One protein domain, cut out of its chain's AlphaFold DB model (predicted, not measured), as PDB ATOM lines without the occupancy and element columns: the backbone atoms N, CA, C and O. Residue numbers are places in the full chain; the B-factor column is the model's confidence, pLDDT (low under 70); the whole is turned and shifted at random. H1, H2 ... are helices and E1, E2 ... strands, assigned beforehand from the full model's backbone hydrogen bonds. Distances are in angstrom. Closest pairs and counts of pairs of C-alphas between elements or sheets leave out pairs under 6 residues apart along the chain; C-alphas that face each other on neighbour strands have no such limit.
ATOM      1  N   LEU A 491     -60.274-114.589 162.314       87.00
ATOM      2  CA  LEU A 491     -59.621-113.413 162.879       87.00
ATOM      3  C   LEU A 491     -58.489-113.876 163.791       87.00
ATOM      4  O   LEU A 491     -58.737-114.572 164.777       87.00
ATOM      5  N   ARG A 492     -57.260-113.455 163.489       87.75
ATOM      6  CA  ARG A 492     -56.086-113.696 164.335       87.75
ATOM      7  C   ARG A 492     -55.643-112.394 164.994       87.75
ATOM      8  O   ARG A 492     -55.469-111.382 164.318       87.75
ATOM      9  N   THR A 493     -55.461-112.423 166.308       89.06
ATOM     10  CA  THR A 493     -54.926-111.316 167.109       89.06
ATOM     11  C   THR A 493     -53.482-111.597 167.517       89.06
ATOM     12  O   THR A 493     -53.027-112.742 167.498       89.06
ATOM     13  N   HIS A 494     -52.738-110.563 167.915       86.12
ATOM     14  CA  HIS A 494     -51.358-110.745 168.389       86.12
ATOM     15  C   HIS A 494     -51.293-111.261 169.839       86.12
ATOM     16  O   HIS A 494     -50.263-111.774 170.267       86.12
ATOM     17  N   SER A 495     -52.375-111.111 170.613       87.94
ATOM     18  CA  SER A 495     -52.453-111.534 172.014       87.94
ATOM     19  C   SER A 495     -53.873-111.933 172.426       87.94
ATOM     20  O   SER A 495     -54.860-111.529 171.799       87.94
ATOM     21  N   ALA A 496     -53.972-112.717 173.506       85.75
ATOM     22  CA  ALA A 496     -55.254-113.129 174.072       85.75
ATOM     23  C   ALA A 496     -56.040-111.960 174.676       85.75
ATOM     24  O   ALA A 496     -57.254-111.878 174.517       85.75
ATOM     25  N   ALA A 497     -55.331-111.003 175.283       86.06
ATOM     26  CA  ALA A 497     -55.926-109.774 175.796       86.06
ATOM     27  C   ALA A 497     -56.596-108.954 174.680       86.06
ATOM     28  O   ALA A 497     -57.694-108.435 174.868       86.06
ATOM     29  N   GLN A 498     -55.975-108.887 173.494       88.50
ATOM     30  CA  GLN A 498     -56.566-108.191 172.353       88.50
ATOM     31  C   GLN A 498     -57.857-108.871 171.875       88.50
ATOM     32  O   GLN A 498     -58.838-108.177 171.610       88.50
ATOM     33  N   LEU A 499     -57.887-110.208 171.786       89.69
ATOM     34  CA  LEU A 499     -59.104-110.923 171.385       89.69
ATOM     35  C   LEU A 499     -60.217-110.765 172.427       89.69
ATOM     36  O   LEU A 499     -61.360-110.509 172.054       89.69
ATOM     37  N   ALA A 500     -59.880-110.840 173.717       87.12
ATOM     38  CA  ALA A 500     -60.827-110.630 174.810       87.12
ATOM     39  C   ALA A 500     -61.444-109.221 174.770       87.12
ATOM     40  O   ALA A 500     -62.662-109.078 174.866       87.12
ATOM     41  N   HIS A 501     -60.629-108.186 174.541       87.94
ATOM     42  CA  HIS A 501     -61.116-106.813 174.386       87.94
ATOM     43  C   HIS A 501     -62.092-106.684 173.205       87.94
ATOM     44  O   HIS A 501     -63.165-106.099 173.345       87.94
ATOM     45  N   LEU A 502     -61.773-107.285 172.052       88.38
ATOM     46  CA  LEU A 502     -62.664-107.291 170.885       88.38
ATOM     47  C   LEU A 502     -63.972-108.056 171.138       88.38
ATOM     48  O   LEU A 502     -65.032-107.606 170.702       88.38
ATOM     49  N   ALA A 503     -63.920-109.166 171.877       85.44
ATOM     50  CA  ALA A 503     -65.098-109.951 172.245       85.44
ATOM     51  C   ALA A 503     -66.064-109.211 173.184       85.44
ATOM     52  O   ALA A 503     -67.262-109.502 173.185       85.44
ATOM     53  N   GLN A 504     -65.572-108.229 173.943       85.19
ATOM     54  CA  GLN A 504     -66.383-107.402 174.839       85.19
ATOM     55  C   GLN A 504     -66.982-106.164 174.150       85.19
ATOM     56  O   GLN A 504     -67.971-105.608 174.628       85.19
ATOM     57  N   GLN A 505     -66.453-105.740 172.997       86.75
ATOM     58  CA  GLN A 505     -66.999-104.597 172.266       86.75
ATOM     59  C   GLN A 505     -68.333-104.940 171.594       86.75
ATOM     60  O   GLN A 505     -68.395-105.766 170.682       86.75
ATOM     61  N   ALA A 506     -69.400-104.227 171.966       82.56
ATOM     62  CA  ALA A 506     -70.749-104.446 171.432       82.56
ATOM     63  C   ALA A 506     -70.833-104.356 169.896       82.56
ATOM     64  O   ALA A 506     -71.634-105.055 169.280       82.56
ATOM     65  N   ALA A 507     -69.987-103.532 169.269       85.00
ATOM     66  CA  ALA A 507     -69.943-103.383 167.817       85.00
ATOM     67  C   ALA A 507     -69.287-104.577 167.093       85.00
ATOM     68  O   ALA A 507     -69.602-104.808 165.926       85.00
ATOM     69  N   ILE A 508     -68.392-105.321 167.750       85.25
ATOM     70  CA  ILE A 508     -67.557-106.365 167.126       85.25
ATOM     71  C   ILE A 508     -68.007-107.765 167.534       85.25
ATOM     72  O   ILE A 508     -68.026-108.671 166.703       85.25
ATOM     73  N   ARG A 509     -68.459-107.926 168.778       83.88
ATOM     74  CA  ARG A 509     -68.973-109.181 169.327       83.88
ATOM     75  C   ARG A 509     -69.948-109.933 168.404       83.88
ATOM     76  O   ARG A 509     -69.785-111.144 168.306       83.88
ATOM     77  N   PRO A 510     -70.908-109.293 167.698       83.50
ATOM     78  CA  PRO A 510     -71.837-110.011 166.820       83.50
ATOM     79  C   PRO A 510     -71.172-110.739 165.645       83.50
ATOM     80  O   PRO A 510     -71.796-111.617 165.060       83.50
ATOM     81  N   PHE A 511     -69.939-110.373 165.286       82.25
ATOM     82  CA  PHE A 511     -69.193-111.034 164.216       82.25
ATOM     83  C   PHE A 511     -68.333-112.195 164.716       82.25
ATOM     84  O   PHE A 511     -67.873-112.977 163.897       82.25
ATOM     85  N   LEU A 512     -68.083-112.327 166.022       84.12
ATOM     86  CA  LEU A 512     -67.269-113.414 166.574       84.12
ATOM     87  C   LEU A 512     -68.178-114.599 166.917       84.12
ATOM     88  O   LEU A 512     -68.915-114.541 167.901       84.12
ATOM     89  N   ALA A 513     -68.135-115.659 166.109       76.75
ATOM     90  CA  ALA A 513     -68.989-116.831 166.308       76.75
ATOM     91  C   ALA A 513     -68.382-117.839 167.288       76.75
ATOM     92  O   ALA A 513     -68.995-118.172 168.299       76.75
ATOM     93  N   GLU A 514     -67.159-118.294 167.016       81.94
ATOM     94  CA  GLU A 514     -66.460-119.279 167.844       81.94
ATOM     95  C   GLU A 514     -65.020-118.837 168.091       81.94
ATOM     96  O   GLU A 514     -64.344-118.345 167.196       81.94
ATOM     97  N   VAL A 515     -64.524-119.025 169.309       84.06
ATOM     98  CA  VAL A 515     -63.112-118.812 169.636       84.06
ATOM     99  C   VAL A 515     -62.397-120.143 169.438       84.06
ATOM    100  O   VAL A 515     -62.718-121.105 170.120       84.06
ATOM    101  N   LEU A 516     -61.430-120.215 168.526       84.00
ATOM    102  CA  LEU A 516     -60.673-121.445 168.256       84.00
ATOM    103  C   LEU A 516     -59.485-121.600 169.205       84.00
ATOM    104  O   LEU A 516     -59.139-122.702 169.618       84.00
ATOM    105  N   ALA A 517     -58.851-120.477 169.530       85.81
ATOM    106  CA  ALA A 517     -57.694-120.388 170.404       85.81
ATOM    107  C   ALA A 517     -57.701-119.018 171.101       85.81
ATOM    108  O   ALA A 517     -58.396-118.108 170.645       85.81
ATOM    109  N   PRO A 518     -56.881-118.798 172.145       83.56
ATOM    110  CA  PRO A 518     -56.819-117.505 172.827       83.56
ATOM    111  C   PRO A 518     -56.535-116.313 171.897       83.56
ATOM    112  O   PRO A 518     -56.895-115.193 172.226       83.56
ATOM    113  N   THR A 519     -55.918-116.540 170.734       89.19
ATOM    114  CA  THR A 519     -55.583-115.515 169.731       89.19
ATOM    115  C   THR A 519     -56.308-115.681 168.395       89.19
ATOM    116  O   THR A 519     -55.976-114.993 167.431       89.19
ATOM    117  N   ALA A 520     -57.263-116.606 168.285       88.50
ATOM    118  CA  ALA A 520     -57.945-116.883 167.026       88.50
ATOM    119  C   ALA A 520     -59.440-117.128 167.233       88.50
ATOM    120  O   ALA A 520     -59.831-117.927 168.083       88.50
ATOM    121  N   ALA A 521     -60.271-116.490 166.415       87.19
ATOM    122  CA  ALA A 521     -61.716-116.689 166.413       87.19
ATOM    123  C   ALA A 521     -62.267-116.800 164.989       87.19
ATOM    124  O   ALA A 521     -61.802-116.114 164.081       87.19
ATOM    125  N   ILE A 522     -63.280-117.644 164.807       84.56
ATOM    126  CA  ILE A 522     -64.125-117.674 163.620       84.56
ATOM    127  C   ILE A 522     -64.964-116.402 163.581       84.56
ATOM    128  O   ILE A 522     -65.650-116.041 164.544       84.56
ATOM    129  N   VAL A 523     -64.934-115.756 162.424       83.69
ATOM    130  CA  VAL A 523     -65.766-114.608 162.102       83.69
ATOM    131  C   VAL A 523     -66.980-115.050 161.287       83.69
ATOM    132  O   VAL A 523     -66.884-115.911 160.418       83.69
ATOM    133  N   THR A 524     -68.127-114.426 161.526       76.19
ATOM    134  CA  THR A 524     -69.342-114.597 160.722       76.19
ATOM    135  C   THR A 524     -69.985-113.248 160.414       76.19
ATOM    136  O   THR A 524     -69.681-112.245 161.053       76.19
ATOM    137  N   GLY A 525     -70.889-113.216 159.431       73.12
ATOM    138  CA  GLY A 525     -71.596-111.997 159.027       73.12
ATOM    139  C   GLY A 525     -70.861-111.193 157.955       73.12
ATOM    140  O   GLY A 525     -70.024-111.726 157.233       73.12
ATOM    141  N   ASP A 526     -71.214-109.914 157.818       76.38
ATOM    142  CA  ASP A 526     -70.604-109.020 156.830       76.38
ATOM    143  C   ASP A 526     -69.153-108.694 157.219       76.38
ATOM    144  O   ASP A 526     -68.878-107.865 158.094       76.38
ATOM    145  N   ILE A 527     -68.216-109.368 156.552       76.44
ATOM    146  CA  ILE A 527     -66.780-109.215 156.784       76.44
ATOM    147  C   ILE A 527     -66.332-107.778 156.481       76.44
ATOM    148  O   ILE A 527     -65.480-107.254 157.194       76.44
ATOM    149  N   ALA A 528     -66.912-107.100 155.486       77.50
ATOM    150  CA  ALA A 528     -66.550-105.718 155.181       77.50
ATOM    151  C   ALA A 528     -66.985-104.769 156.305       77.50
ATOM    152  O   ALA A 528     -66.202-103.907 156.721       77.50
ATOM    153  N   ALA A 529     -68.178-104.981 156.869       83.31
ATOM    154  CA  ALA A 529     -68.623-104.253 158.054       83.31
ATOM    155  C   ALA A 529     -67.721-104.526 159.270       83.31
ATOM    156  O   ALA A 529     -67.391-103.587 160.001       83.31
ATOM    157  N   LEU A 530     -67.275-105.772 159.478       85.38
ATOM    158  CA  LEU A 530     -66.302-106.084 160.529       85.38
ATOM    159  C   LEU A 530     -64.977-105.347 160.298       85.38
ATOM    160  O   LEU A 530     -64.479-104.700 161.216       85.38
ATOM    161  N   LEU A 531     -64.407-105.422 159.092       85.38
ATOM    162  CA  LEU A 531     -63.141-104.763 158.758       85.38
ATOM    163  C   LEU A 531     -63.230-103.246 158.969       85.38
ATOM    164  O   LEU A 531     -62.305-102.650 159.519       85.38
ATOM    165  N   ALA A 532     -64.350-102.623 158.588       84.94
ATOM    166  CA  ALA A 532     -64.602-101.208 158.841       84.94
ATOM    167  C   ALA A 532     -64.642-100.892 160.347       84.94
ATOM    168  O   ALA A 532     -64.013 -99.930 160.785       84.94
ATOM    169  N   ARG A 533     -65.311-101.728 161.154       89.12
ATOM    170  CA  ARG A 533     -65.387-101.562 162.617       89.12
ATOM    171  C   ARG A 533     -64.041-101.794 163.306       89.12
ATOM    172  O   ARG A 533     -63.704-101.041 164.211       89.12
ATOM    173  N   LEU A 534     -63.250-102.770 162.860       88.69
ATOM    174  CA  LEU A 534     -61.901-103.009 163.387       88.69
ATOM    175  C   LEU A 534     -60.959-101.837 163.076       88.69
ATOM    176  O   LEU A 534     -60.220-101.398 163.955       88.69
ATOM    177  N   ARG A 535     -61.024-101.284 161.855       87.50
ATOM    178  CA  ARG A 535     -60.267-100.075 161.481       87.50
ATOM    179  C   ARG A 535     -60.715 -98.859 162.289       87.50
ATOM    180  O   ARG A 535     -59.870 -98.113 162.772       87.50
ATOM    181  N   ALA A 536     -62.023 -98.689 162.493       85.31
ATOM    182  CA  ALA A 536     -62.571 -97.630 163.343       85.31
ATOM    183  C   ALA A 536     -62.153 -97.779 164.819       85.31
ATOM    184  O   ALA A 536     -61.978 -96.779 165.507       85.31
ATOM    185  N   ALA A 537     -61.926 -99.010 165.288       83.25
ATOM    186  CA  ALA A 537     -61.356 -99.305 166.603       83.25
ATOM    187  C   ALA A 537     -59.823 -99.098 166.677       83.25
ATOM    188  O   ALA A 537     -59.210 -99.447 167.684       83.25
ATOM    189  N   GLY A 538     -59.199 -98.547 165.628       82.50
ATOM    190  CA  GLY A 538     -57.772 -98.216 165.589       82.50
ATOM    191  C   GLY A 538     -56.844 -99.395 165.286       82.50
ATOM    192  O   GLY A 538     -55.635 -99.280 165.478       82.50
ATOM    193  N   LEU A 539     -57.373-100.535 164.825       84.56
ATOM    194  CA  LEU A 539     -56.564-101.711 164.504       84.56
ATOM    195  C   LEU A 539     -56.106-101.709 163.041       84.56
ATOM    196  O   LEU A 539     -56.900-101.519 162.117       84.56
ATOM    197  N   ALA A 540     -54.822-102.000 162.826       80.31
ATOM    198  CA  ALA A 540     -54.278-102.270 161.500       80.31
ATOM    199  C   ALA A 540     -54.712-103.672 161.048       80.31
ATOM    200  O   ALA A 540     -54.175-104.676 161.515       80.31
ATOM    201  N   VAL A 541     -55.707-103.739 160.158       81.12
ATOM    202  CA  VAL A 541     -56.237-105.007 159.639       81.12
ATOM    203  C   VAL A 541     -55.904-105.168 158.164       81.12
ATOM    204  O   VAL A 541     -56.371-104.391 157.324       81.12
ATOM    205  N   VAL A 542     -55.139-106.214 157.866       75.38
ATOM    206  CA  VAL A 542     -54.832-106.674 156.512       75.38
ATOM    207  C   VAL A 542     -55.529-108.021 156.322       75.38
ATOM    208  O   VAL A 542     -55.199-108.961 157.042       75.38
ATOM    209  N   PRO A 543     -56.530-108.127 155.434       74.62
ATOM    210  CA  PRO A 543     -57.130-109.415 155.128       74.62
ATOM    211  C   PRO A 543     -56.177-110.229 154.242       74.62
ATOM    212  O   PRO A 543     -55.642-109.705 153.267       74.62
ATOM    213  N   ASP A 544     -55.996-111.514 154.557       69.00
ATOM    214  CA  ASP A 544     -55.129-112.427 153.788       69.00
ATOM    215  C   ASP A 544     -55.634-112.660 152.347       69.00
ATOM    216  O   ASP A 544     -54.870-113.058 151.469       69.00
ATOM    217  N   ALA A 545     -56.917-112.389 152.087       66.56
ATOM    218  CA  ALA A 545     -57.539-112.444 150.768       66.56
ATOM    219  C   ALA A 545     -58.353-111.172 150.497       66.56
ATOM    220  O   ALA A 545     -58.930-110.582 151.413       66.56
ATOM    221  N   ALA A 546     -58.440-110.763 149.229       63.22
ATOM    222  CA  ALA A 546     -59.317-109.671 148.825       63.22
ATOM    223  C   ALA A 546     -60.783-110.060 149.086       63.22
ATOM    224  O   ALA A 546     -61.291-111.024 148.512       63.22
ATOM    225  N   VAL A 547     -61.444-109.317 149.972       65.44
ATOM    226  CA  VAL A 547     -62.875-109.450 150.256       65.44
ATOM    227  C   VAL A 547     -63.594-108.394 149.429       65.44
ATOM    228  O   VAL A 547     -63.455-107.203 149.705       65.44
ATOM    229  N   ASP A 548     -64.338-108.824 148.415       63.12
ATOM    230  CA  ASP A 548     -65.268-107.964 147.685       63.12
ATOM    231  C   ASP A 548     -66.657-108.150 148.314       63.12
ATOM    232  O   ASP A 548     -67.127-109.273 148.340       63.12
ATOM    233  N   PRO A 549     -67.322-107.144 148.896       58.06
ATOM    234  CA  PRO A 549     -68.570-107.325 149.650       58.06
ATOM    235  C   PRO A 549     -69.816-107.629 148.793       58.06
ATOM    236  O   PRO A 549     -70.939-107.353 149.219       58.06
ATOM    237  N   THR A 550     -69.659-108.165 147.585       65.00
ATOM    238  CA  THR A 550     -70.796-108.452 146.708       65.00
ATOM    239  C   THR A 550     -71.735-109.490 147.344       65.00
ATOM    240  O   THR A 550     -71.274-110.493 147.901       65.00
ATOM    241  N   PRO A 551     -73.065-109.269 147.305       68.25
ATOM    242  CA  PRO A 551     -74.033-110.258 147.765       68.25
ATOM    243  C   PRO A 551     -73.818-111.602 147.068       68.25
ATOM    244  O   PRO A 551     -73.340-111.640 145.932       68.25
ATOM    245  N   ALA A 552     -74.205-112.693 147.735       71.50
ATOM    246  CA  ALA A 552     -74.267-113.993 147.079       71.50
ATOM    247  C   ALA A 552     -75.160-113.887 145.835       71.50
ATOM    248  O   ALA A 552     -76.237-113.286 145.892       71.50
ATOM    249  N   ASP A 553     -74.693-114.447 144.725       82.94
ATOM    250  CA  ASP A 553     -75.471-114.518 143.496       82.94
ATOM    251  C   ASP A 553     -76.625-115.536 143.629       82.94
ATOM    252  O   ASP A 553     -76.811-116.191 144.667       82.94
ATOM    253  N   ASP A 554     -77.403-115.698 142.558       88.94
ATOM    254  CA  ASP A 554     -78.513-116.655 142.524       88.94
ATOM    255  C   ASP A 554     -78.056-118.092 142.848       88.94
ATOM    256  O   ASP A 554     -78.790-118.842 143.495       88.94
ATOM    257  N   ASN A 555     -76.830-118.483 142.474       91.44
ATOM    258  CA  ASN A 555     -76.297-119.817 142.761       91.44
ATOM    259  C   ASN A 555     -76.013-120.009 144.255       91.44
ATOM    260  O   ASN A 555     -76.315-121.073 144.803       91.44
ATOM    261  N   GLY A 556     -75.469-118.989 144.923       89.44
ATOM    262  CA  GLY A 556     -75.256-118.997 146.367       89.44
ATOM    263  C   GLY A 556     -76.568-119.100 147.152       89.44
ATOM    264  O   GLY A 556     -76.669-119.885 148.100       89.44
ATOM    265  N   LEU A 557     -77.610-118.383 146.719       90.25
ATOM    266  CA  LEU A 557     -78.949-118.485 147.315       90.25
ATOM    267  C   LEU A 557     -79.591-119.859 147.077       90.25
ATOM    268  O   LEU A 557     -80.147-120.447 148.010       90.25
ATOM    269  N   LEU A 558     -79.478-120.406 145.861       92.94
ATOM    270  CA  LEU A 558     -79.952-121.757 145.537       92.94
ATOM    271  C   LEU A 558     -79.241-122.825 146.373       92.94
ATOM    272  O   LEU A 558     -79.883-123.770 146.838       92.94
ATOM    273  N   TRP A 559     -77.937-122.665 146.610       93.69
ATOM    274  CA  TRP A 559     -77.190-123.544 147.504       93.69
ATOM    275  C   TRP A 559     -77.753-123.508 148.926       93.69
ATOM    276  O   TRP A 559     -78.044-124.563 149.495       93.69
ATOM    277  N   LEU A 560     -77.959-122.309 149.482       90.69
ATOM    278  CA  LEU A 560     -78.473-122.127 150.840       90.69
ATOM    279  C   LEU A 560     -79.865-122.756 150.996       90.69
ATOM    280  O   LEU A 560     -80.098-123.524 151.934       90.69
ATOM    281  N   ALA A 561     -80.762-122.495 150.041       91.06
ATOM    282  CA  ALA A 561     -82.094-123.091 149.995       91.06
ATOM    283  C   ALA A 561     -82.028-124.625 149.922       91.06
ATOM    284  O   ALA A 561     -82.719-125.319 150.671       91.06
ATOM    285  N   GLY A 562     -81.153-125.167 149.072       90.31
ATOM    286  CA  GLY A 562     -80.981-126.608 148.928       90.31
ATOM    287  C   GLY A 562     -80.410-127.284 150.182       90.31
ATOM    288  O   GLY A 562     -80.876-128.356 150.571       90.31
ATOM    289  N   LYS A 563     -79.460-126.644 150.879       87.50
ATOM    290  CA  LYS A 563     -78.937-127.134 152.166       87.50
ATOM    291  C   LYS A 563     -79.996-127.122 153.263       87.50
ATOM    292  O   LYS A 563     -80.078-128.087 154.022       87.50
ATOM    293  N   LEU A 564     -80.819-126.075 153.338       87.69
ATOM    294  CA  LEU A 564     -81.939-126.017 154.281       87.69
ATOM    295  C   LEU A 564     -82.979-127.092 153.993       87.69
ATOM    296  O   LEU A 564     -83.424-127.765 154.916       87.69
ATOM    297  N   TYR A 565     -83.314-127.312 152.724       85.62
ATOM    298  CA  TYR A 565     -84.213-128.390 152.328       85.62
ATOM    299  C   TYR A 565     -83.668-129.769 152.744       85.62
ATOM    300  O   TYR A 565     -84.398-130.553 153.350       85.62
ATOM    301  N   GLN A 566     -82.374-130.051 152.516       82.25
ATOM    302  CA  GLN A 566     -81.730-131.280 153.014       82.25
ATOM    303  C   GLN A 566     -81.805-131.394 154.546       82.25
ATOM    304  O   GLN A 566     -82.019-132.482 155.078       82.25
ATOM    305  N   HIS A 567     -81.626-130.282 155.264       78.75
ATOM    306  CA  HIS A 567     -81.709-130.264 156.722       78.75
ATOM    307  C   HIS A 567     -83.128-130.568 157.218       78.75
ATOM    308  O   HIS A 567     -83.307-131.438 158.068       78.75
ATOM    309  N   LEU A 568     -84.138-129.905 156.648       76.88
ATOM    310  CA  LEU A 568     -85.553-130.119 156.963       76.88
ATOM    311  C   LEU A 568     -86.004-131.547 156.649       76.88
ATOM    312  O   LEU A 568     -86.786-132.119 157.406       76.88
ATOM    313  N   GLY A 569     -85.453-132.156 155.596       71.19
ATOM    314  CA  GLY A 569     -85.691-133.556 155.242       71.19
ATOM    315  C   GLY A 569     -85.329-134.559 156.347       71.19
ATOM    316  O   GLY A 569     -85.783-135.697 156.310       71.19
ATOM    317  N   ARG A 570     -84.555-134.169 157.368       68.06
ATOM    318  CA  ARG A 570     -84.307-135.013 158.554       68.06
ATOM    319  C   ARG A 570     -85.533-135.154 159.450       68.06
ATOM    320  O   ARG A 570     -85.665-136.161 160.137       68.06
ATOM    321  N   TYR A 571     -86.396-134.146 159.442       66.00
ATOM    322  CA  TYR A 571     -87.583-134.057 160.288       66.00
ATOM    323  C   TYR A 571     -88.866-134.331 159.503       66.00
ATOM    324  O   TYR A 571     -89.868-134.742 160.083       66.00
ATOM    325  N   LEU A 572     -88.838-134.109 158.186       68.12
ATOM    326  CA  LEU A 572     -89.994-134.206 157.304       68.12
ATOM    327  C   LEU A 572     -89.719-135.172 156.146       68.12
ATOM    328  O   LEU A 572     -88.603-135.201 155.621       68.12
ATOM    329  N   PRO A 573     -90.729-135.926 155.686       56.78
ATOM    330  CA  PRO A 573     -90.616-136.694 154.457       56.78
ATOM    331  C   PRO A 573     -90.551-135.735 153.263       56.78
ATOM    332  O   PRO A 573     -91.557-135.184 152.819       56.78
ATOM    333  N   ALA A 574     -89.338-135.497 152.773       66.50
ATOM    334  CA  ALA A 574     -89.107-134.675 151.596       66.50
ATOM    335  C   ALA A 574     -89.471-135.470 150.323       66.50
ATOM    336  O   ALA A 574     -89.030-136.613 150.191       66.50
ATOM    337  N   PRO A 575     -90.231-134.897 149.371       61.50
ATOM    338  CA  PRO A 575     -90.714-135.620 148.189       61.50
ATOM    339  C   PRO A 575     -89.596-136.115 147.257       61.50
ATOM    340  O   PRO A 575     -89.770-137.119 146.573       61.50
ATOM    341  N   ALA A 576     -88.446-135.435 147.232       70.06
ATOM    342  CA  ALA A 576     -87.241-135.904 146.550       70.06
ATOM    343  C   ALA A 576     -85.980-135.383 147.259       70.06
ATOM    344  O   ALA A 576     -85.974-134.216 147.665       70.06
ATOM    345  N   PRO A 577     -84.910-136.185 147.402       73.56
ATOM    346  CA  PRO A 577     -83.631-135.700 147.911       73.56
ATOM    347  C   PRO A 577     -82.969-134.754 146.896       73.56
ATOM    348  O   PRO A 577     -83.013-134.992 145.689       73.56
ATOM    349  N   ILE A 578     -82.325-133.689 147.381       79.88
ATOM    350  CA  ILE A 578     -81.495-132.817 146.536       79.88
ATOM    351  C   ILE A 578     -80.115-133.452 146.385       79.88
ATOM    352  O   ILE A 578     -79.467-133.743 147.392       79.88
ATOM    353  N   ASP A 579     -79.656-133.610 145.140       74.44
ATOM    354  CA  ASP A 579     -78.322-134.132 144.832       74.44
ATOM    355  C   ASP A 579     -77.234-133.254 145.470       74.44
ATOM    356  O   ASP A 579     -77.067-132.082 145.122       74.44
ATOM    357  N   THR A 580     -76.451-133.839 146.380       77.38
ATOM    358  CA  THR A 580     -75.323-133.160 147.029       77.38
ATOM    359  C   THR A 580     -74.321-132.619 146.009       77.38
ATOM    360  O   THR A 580     -73.780-131.543 146.223       77.38
ATOM    361  N   ARG A 581     -74.144-133.256 144.841       76.19
ATOM    362  CA  ARG A 581     -73.221-132.756 143.803       76.19
ATOM    363  C   ARG A 581     -73.698-131.477 143.141       76.19
ATOM    364  O   ARG A 581     -72.881-130.685 142.672       76.19
ATOM    365  N   LEU A 582     -75.012-131.280 143.038       84.12
ATOM    366  CA  LEU A 582     -75.553-130.000 142.596       84.12
ATOM    367  C   LEU A 582     -75.157-128.918 143.602       84.12
ATOM    368  O   LEU A 582     -74.641-127.885 143.191       84.12
ATOM    369  N   LEU A 583     -75.318-129.189 144.897       88.56
ATOM    370  CA  LEU A 583     -74.923-128.258 145.954       88.56
ATOM    371  C   LEU A 583     -73.408-128.017 145.954       88.56
ATOM    372  O   LEU A 583     -72.982-126.871 146.020       88.56
ATOM    373  N   ASP A 584     -72.589-129.049 145.776       85.56
ATOM    374  CA  ASP A 584     -71.134-128.892 145.686       85.56
ATOM    375  C   ASP A 584     -70.742-128.011 144.492       85.56
ATOM    376  O   ASP A 584     -69.901-127.126 144.630       85.56
ATOM    377  N   ARG A 585     -71.382-128.186 143.325       88.38
ATOM    378  CA  ARG A 585     -71.167-127.318 142.152       88.38
ATOM    379  C   ARG A 585     -71.608-125.879 142.403       88.38
ATOM    380  O   ARG A 585     -70.881-124.963 142.035       88.38
ATOM    381  N   LEU A 586     -72.767-125.677 143.031       92.44
ATOM    382  CA  LEU A 586     -73.246-124.339 143.380       92.44
ATOM    383  C   LEU A 586     -72.282-123.653 144.355       92.44
ATOM    384  O   LEU A 586     -71.906-122.512 144.115       92.44
ATOM    385  N   LEU A 587     -71.793-124.354 145.382       89.19
ATOM    386  CA  LEU A 587     -70.840-123.791 146.342       89.19
ATOM    387  C   LEU A 587     -69.480-123.506 145.702       89.19
ATOM    388  O   LEU A 587     -68.946-122.414 145.851       89.19
ATOM    389  N   THR A 588     -68.926-124.460 144.951       89.19
ATOM    390  CA  THR A 588     -67.613-124.306 144.296       89.19
ATOM    391  C   THR A 588     -67.610-123.274 143.170       89.19
ATOM    392  O   THR A 588     -66.539-122.783 142.820       89.19
ATOM    393  N   SER A 589     -68.780-122.904 142.637       90.81
ATOM    394  CA  SER A 589     -68.911-121.765 141.718       90.81
ATOM    395  C   SER A 589     -68.640-120.414 142.390       90.81
ATOM    396  O   SER A 589     -68.339-119.444 141.699       90.81
ATOM    397  N   GLN A 590     -68.711-120.353 143.725       87.31
ATOM    398  CA  GLN A 590     -68.492-119.139 144.502       87.31
ATOM    399  C   GLN A 590     -67.004-118.982 144.870       87.31
ATOM    400  O   GLN A 590     -66.326-119.980 145.132       87.31
ATOM    401  N   PRO A 591     -66.467-117.754 144.974       83.94
ATOM    402  CA  PRO A 591     -65.151-117.505 145.551       83.94
ATOM    403  C   PRO A 591     -65.071-117.975 147.021       83.94
ATOM    404  O   PRO A 591     -66.079-117.950 147.733       83.94
ATOM    405  N   PRO A 592     -63.878-118.348 147.532       80.25
ATOM    406  CA  PRO A 592     -63.724-118.978 148.852       80.25
ATOM    407  C   PRO A 592     -64.347-118.214 150.032       80.25
ATOM    408  O   PRO A 592     -64.845-118.821 150.978       80.25
ATOM    409  N   TRP A 593     -64.351-116.881 149.989       73.12
ATOM    410  CA  TRP A 593     -64.946-116.059 151.044       73.12
ATOM    411  C   TRP A 593     -66.488-116.095 151.021       73.12
ATOM    412  O   TRP A 593     -67.099-116.116 152.090       73.12
ATOM    413  N   GLN A 594     -67.123-116.168 149.839       79.06
ATOM    414  CA  GLN A 594     -68.578-116.353 149.716       79.06
ATOM    415  C   GLN A 594     -68.982-117.744 150.180       79.06
ATOM    416  O   GLN A 594     -69.983-117.875 150.881       79.06
ATOM    417  N   GLN A 595     -68.175-118.767 149.873       84.69
ATOM    418  CA  GLN A 595     -68.400-120.121 150.386       84.69
ATOM    419  C   GLN A 595     -68.470-120.123 151.918       84.69
ATOM    420  O   GLN A 595     -69.404-120.673 152.499       84.69
ATOM    421  N   ALA A 596     -67.520-119.447 152.569       77.50
ATOM    422  CA  ALA A 596     -67.479-119.351 154.023       77.50
ATOM    423  C   ALA A 596     -68.658-118.545 154.605       77.50
ATOM    424  O   ALA A 596     -69.238-118.932 155.622       77.50
ATOM    425  N   LEU A 597     -69.060-117.451 153.947       76.88
ATOM    426  CA  LEU A 597     -70.218-116.653 154.358       76.88
ATOM    427  C   LEU A 597     -71.529-117.443 154.258       76.88
ATOM    428  O   LEU A 597     -72.316-117.435 155.207       76.88
ATOM    429  N   LEU A 598     -71.760-118.124 153.132       84.38
ATOM    430  CA  LEU A 598     -72.939-118.961 152.901       84.38
ATOM    431  C   LEU A 598     -73.010-120.100 153.924       84.38
ATOM    432  O   LEU A 598     -74.068-120.343 154.503       84.38
ATOM    433  N   GLN A 599     -71.878-120.743 154.219       82.56
ATOM    434  CA  GLN A 599     -71.787-121.788 155.238       82.56
ATOM    435  C   GLN A 599     -72.158-121.265 156.636       82.56
ATOM    436  O   GLN A 599     -72.998-121.860 157.310       82.56
ATOM    437  N   ALA A 600     -71.627-120.107 157.035       74.94
ATOM    438  CA  ALA A 600     -71.980-119.464 158.302       74.94
ATOM    439  C   ALA A 600     -73.444-118.980 158.360       74.94
ATOM    440  O   ALA A 600     -74.043-118.890 159.433       74.94
ATOM    441  N   GLN A 601     -74.034-118.600 157.222       81.06
ATOM    442  CA  GLN A 601     -75.465-118.287 157.136       81.06
ATOM    443  C   GLN A 601     -76.316-119.548 157.315       81.06
ATOM    444  O   GLN A 601     -77.259-119.528 158.102       81.06
ATOM    445  N   TYR A 602     -75.961-120.645 156.644       84.75
ATOM    446  CA  TYR A 602     -76.630-121.935 156.794       84.75
ATOM    447  C   TYR A 602     -76.598-122.428 158.246       84.75
ATOM    448  O   TYR A 602     -77.637-122.807 158.778       84.75
ATOM    449  N   GLU A 603     -75.438-122.378 158.905       77.38
ATOM    450  CA  GLU A 603     -75.287-122.795 160.306       77.38
ATOM    451  C   GLU A 603     -76.186-121.982 161.244       77.38
ATOM    452  O   GLU A 603     -76.933-122.572 162.021       77.38
ATOM    453  N   ARG A 604     -76.223-120.650 161.092       73.50
ATOM    454  CA  ARG A 604     -77.134-119.789 161.865       73.50
ATOM    455  C   ARG A 604     -78.607-120.103 161.624       73.50
ATOM    456  O   ARG A 604     -79.397-120.056 162.560       73.50
ATOM    457  N   LEU A 605     -78.993-120.398 160.383       80.44
ATOM    458  CA  LEU A 605     -80.376-120.758 160.065       80.44
ATOM    459  C   LEU A 605     -80.753-122.111 160.669       80.44
ATOM    460  O   LEU A 605     -81.868-122.257 161.153       80.44
ATOM    461  N   VAL A 606     -79.830-123.074 160.677       74.88
ATOM    462  CA  VAL A 606     -80.018-124.368 161.343       74.88
ATOM    463  C   VAL A 606     -80.129-124.206 162.855       74.88
ATOM    464  O   VAL A 606     -81.016-124.808 163.448       74.88
ATOM    465  N   GLU A 607     -79.278-123.390 163.479       67.50
ATOM    466  CA  GLU A 607     -79.377-123.082 164.912       67.50
ATOM    467  C   GLU A 607     -80.706-122.403 165.240       67.50
ATOM    468  O   GLU A 607     -81.409-122.840 166.142       67.50
ATOM    469  N   HIS A 608     -81.108-121.396 164.461       68.25
ATOM    470  CA  HIS A 608     -82.390-120.725 164.658       68.25
ATOM    471  C   HIS A 608     -83.581-121.673 164.462       68.25
ATOM    472  O   HIS A 608     -84.559-121.606 165.202       68.25
ATOM    473  N   LEU A 609     -83.500-122.573 163.478       67.81
ATOM    474  CA  LEU A 609     -84.500-123.613 163.264       67.81
ATOM    475  C   LEU A 609     -84.553-124.576 164.458       67.81
ATOM    476  O   LEU A 609     -85.646-124.908 164.906       67.81
ATOM    477  N   ALA A 610     -83.399-124.998 164.980       61.62
ATOM    478  CA  ALA A 610     -83.318-125.837 166.170       61.62
ATOM    479  C   ALA A 610     -83.939-125.127 167.377       61.62
ATOM    480  O   ALA A 610     -84.822-125.698 167.999       61.62
ATOM    481  N   ASP A 611     -83.604-123.858 167.625       58.69
ATOM    482  CA  ASP A 611     -84.214-123.051 168.688       58.69
ATOM    483  C   ASP A 611     -85.743-122.947 168.530       58.69
ATOM    484  O   ASP A 611     -86.484-123.012 169.509       58.69
ATOM    485  N   LEU A 612     -86.251-122.777 167.305       64.50
ATOM    486  CA  LEU A 612     -87.694-122.742 167.040       64.50
ATOM    487  C   LEU A 612     -88.373-124.094 167.310       64.50
ATOM    488  O   LEU A 612     -89.487-124.111 167.830       64.50
ATOM    489  N   LEU A 613     -87.712-125.203 166.968       57.56
ATOM    490  CA  LEU A 613     -88.193-126.561 167.242       57.56
ATOM    491  C   LEU A 613     -88.100-126.910 168.741       57.56
ATOM    492  O   LEU A 613     -88.992-127.573 169.266       57.56
ATOM    493  N   ASP A 614     -87.067-126.418 169.425       46.12
ATOM    494  CA  ASP A 614     -86.774-126.664 170.840       46.12
ATOM    495  C   ASP A 614     -87.599-125.773 171.789       46.12
ATOM    496  O   ASP A 614     -87.816-126.144 172.937       46.12
ATOM    497  N   ASN A 615     -88.125-124.627 171.334       44.31
ATOM    498  CA  ASN A 615     -89.010-123.747 172.121       44.31
ATOM    499  C   ASN A 615     -90.425-124.324 172.374       44.31
ATOM    500  O   ASN A 615     -91.322-123.616 172.840       44.31
ATOM    501  N   LEU A 616     -90.634-125.616 172.118       46.03
ATOM    502  CA  LEU A 616     -91.737-126.384 172.693       46.03
ATOM    503  C   LEU A 616     -91.419-126.650 174.185       46.03
ATOM    504  O   LEU A 616     -90.335-127.119 174.515       46.03
TER     505      LEU A 616
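What this domain is: This is residues 491 to 616 of the 704 residues of the protein "WYL domain-containing protein" of Chloroflexi bacterium (UniProt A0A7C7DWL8). Two lobes are joined by a long link, residues 537 to 553: the first holds the small strand hairpin E1 and E2 with H1 and H2, the second holds H3, H4 and the long H5. In the second lobe H3 and H5 run side by side and H4 folds back on H3, while residues 610 to 616 stick out, of which 610 to 614 belong to H5. The 126 printed residues have five named helices and two named strands, in the order H1 E1 E2 H2 H3 H4 H5; the sheet, E1 - E2, is antiparallel and the class is mostly helix. The whole is only just loose, close to compact, with a radius of gyration of the C-alphas of 17.1 A, and spans 52 by 38 by 21 A.

How they stand to each other: Start at residues 491 to 492, which pair antiparallel with residues 520 to 521 of E2, residues 520 to 523. Next comes H1, residues 496 to 504; its C-alpha 499 is 7.5 A from C-alpha 520, the closest of H1 and E2. E1, residues 512 to 517, forms an antiparallel hairpin with E2, at 157 degrees between their directions; look for N 513 and O 522 at 3.0 A and N 522 and O 514 at 2.7 A, within hydrogen-bond range. H2, residues 527 to 536, is apart from H1 and E1. Go on to H3, residues 554 to 568, and H4, residues 580 to 588: this helical hairpin touches, closest at the C-alphas of Trp 559 and Leu 583, 5.5 A, and its helices run opposite ways at a steep tilt of 37 degrees, only just past shallow. H5, residues 592 to 614, touches H3, closest at the C-alphas of Leu 560 and Tyr 602, 6.2 A; they run the same way at a shallow tilt of 32 degrees, only just short of steep. H4 and H5 are close but not clearly touching. H5 is apart from H1, E1, E2 and H2. In H1, H2, H3, H4 and H5 every O i to N i+4 pair is within hydrogen-bond range.

Where its parts are: Find C-alpha 496 at (-55.254, -113.129, 174.072), where H1 begins and runs 12.5 A. E1 spans 12.4 A, E2 9.5 A and H2 14.0 A. H3 begins at C-alpha 554, (-78.513, -116.655, 142.524), and runs 21.0 A; H4 spans 12.1 A. H5 runs 32.8 A and ends at C-alpha 614, (-86.774, -126.664, 170.840).

The domain as a whole: The C-alphas of Gly 538 and Pro 575, 52.8 A apart, are the two farthest from each other. The printed part has no cut. The links H2 to H3 and H3 to H4 are long. Mean pLDDT of the printed part is 79.4; look for values under 70 at residues 544 to 551, 570 to 575 and 607 to 616.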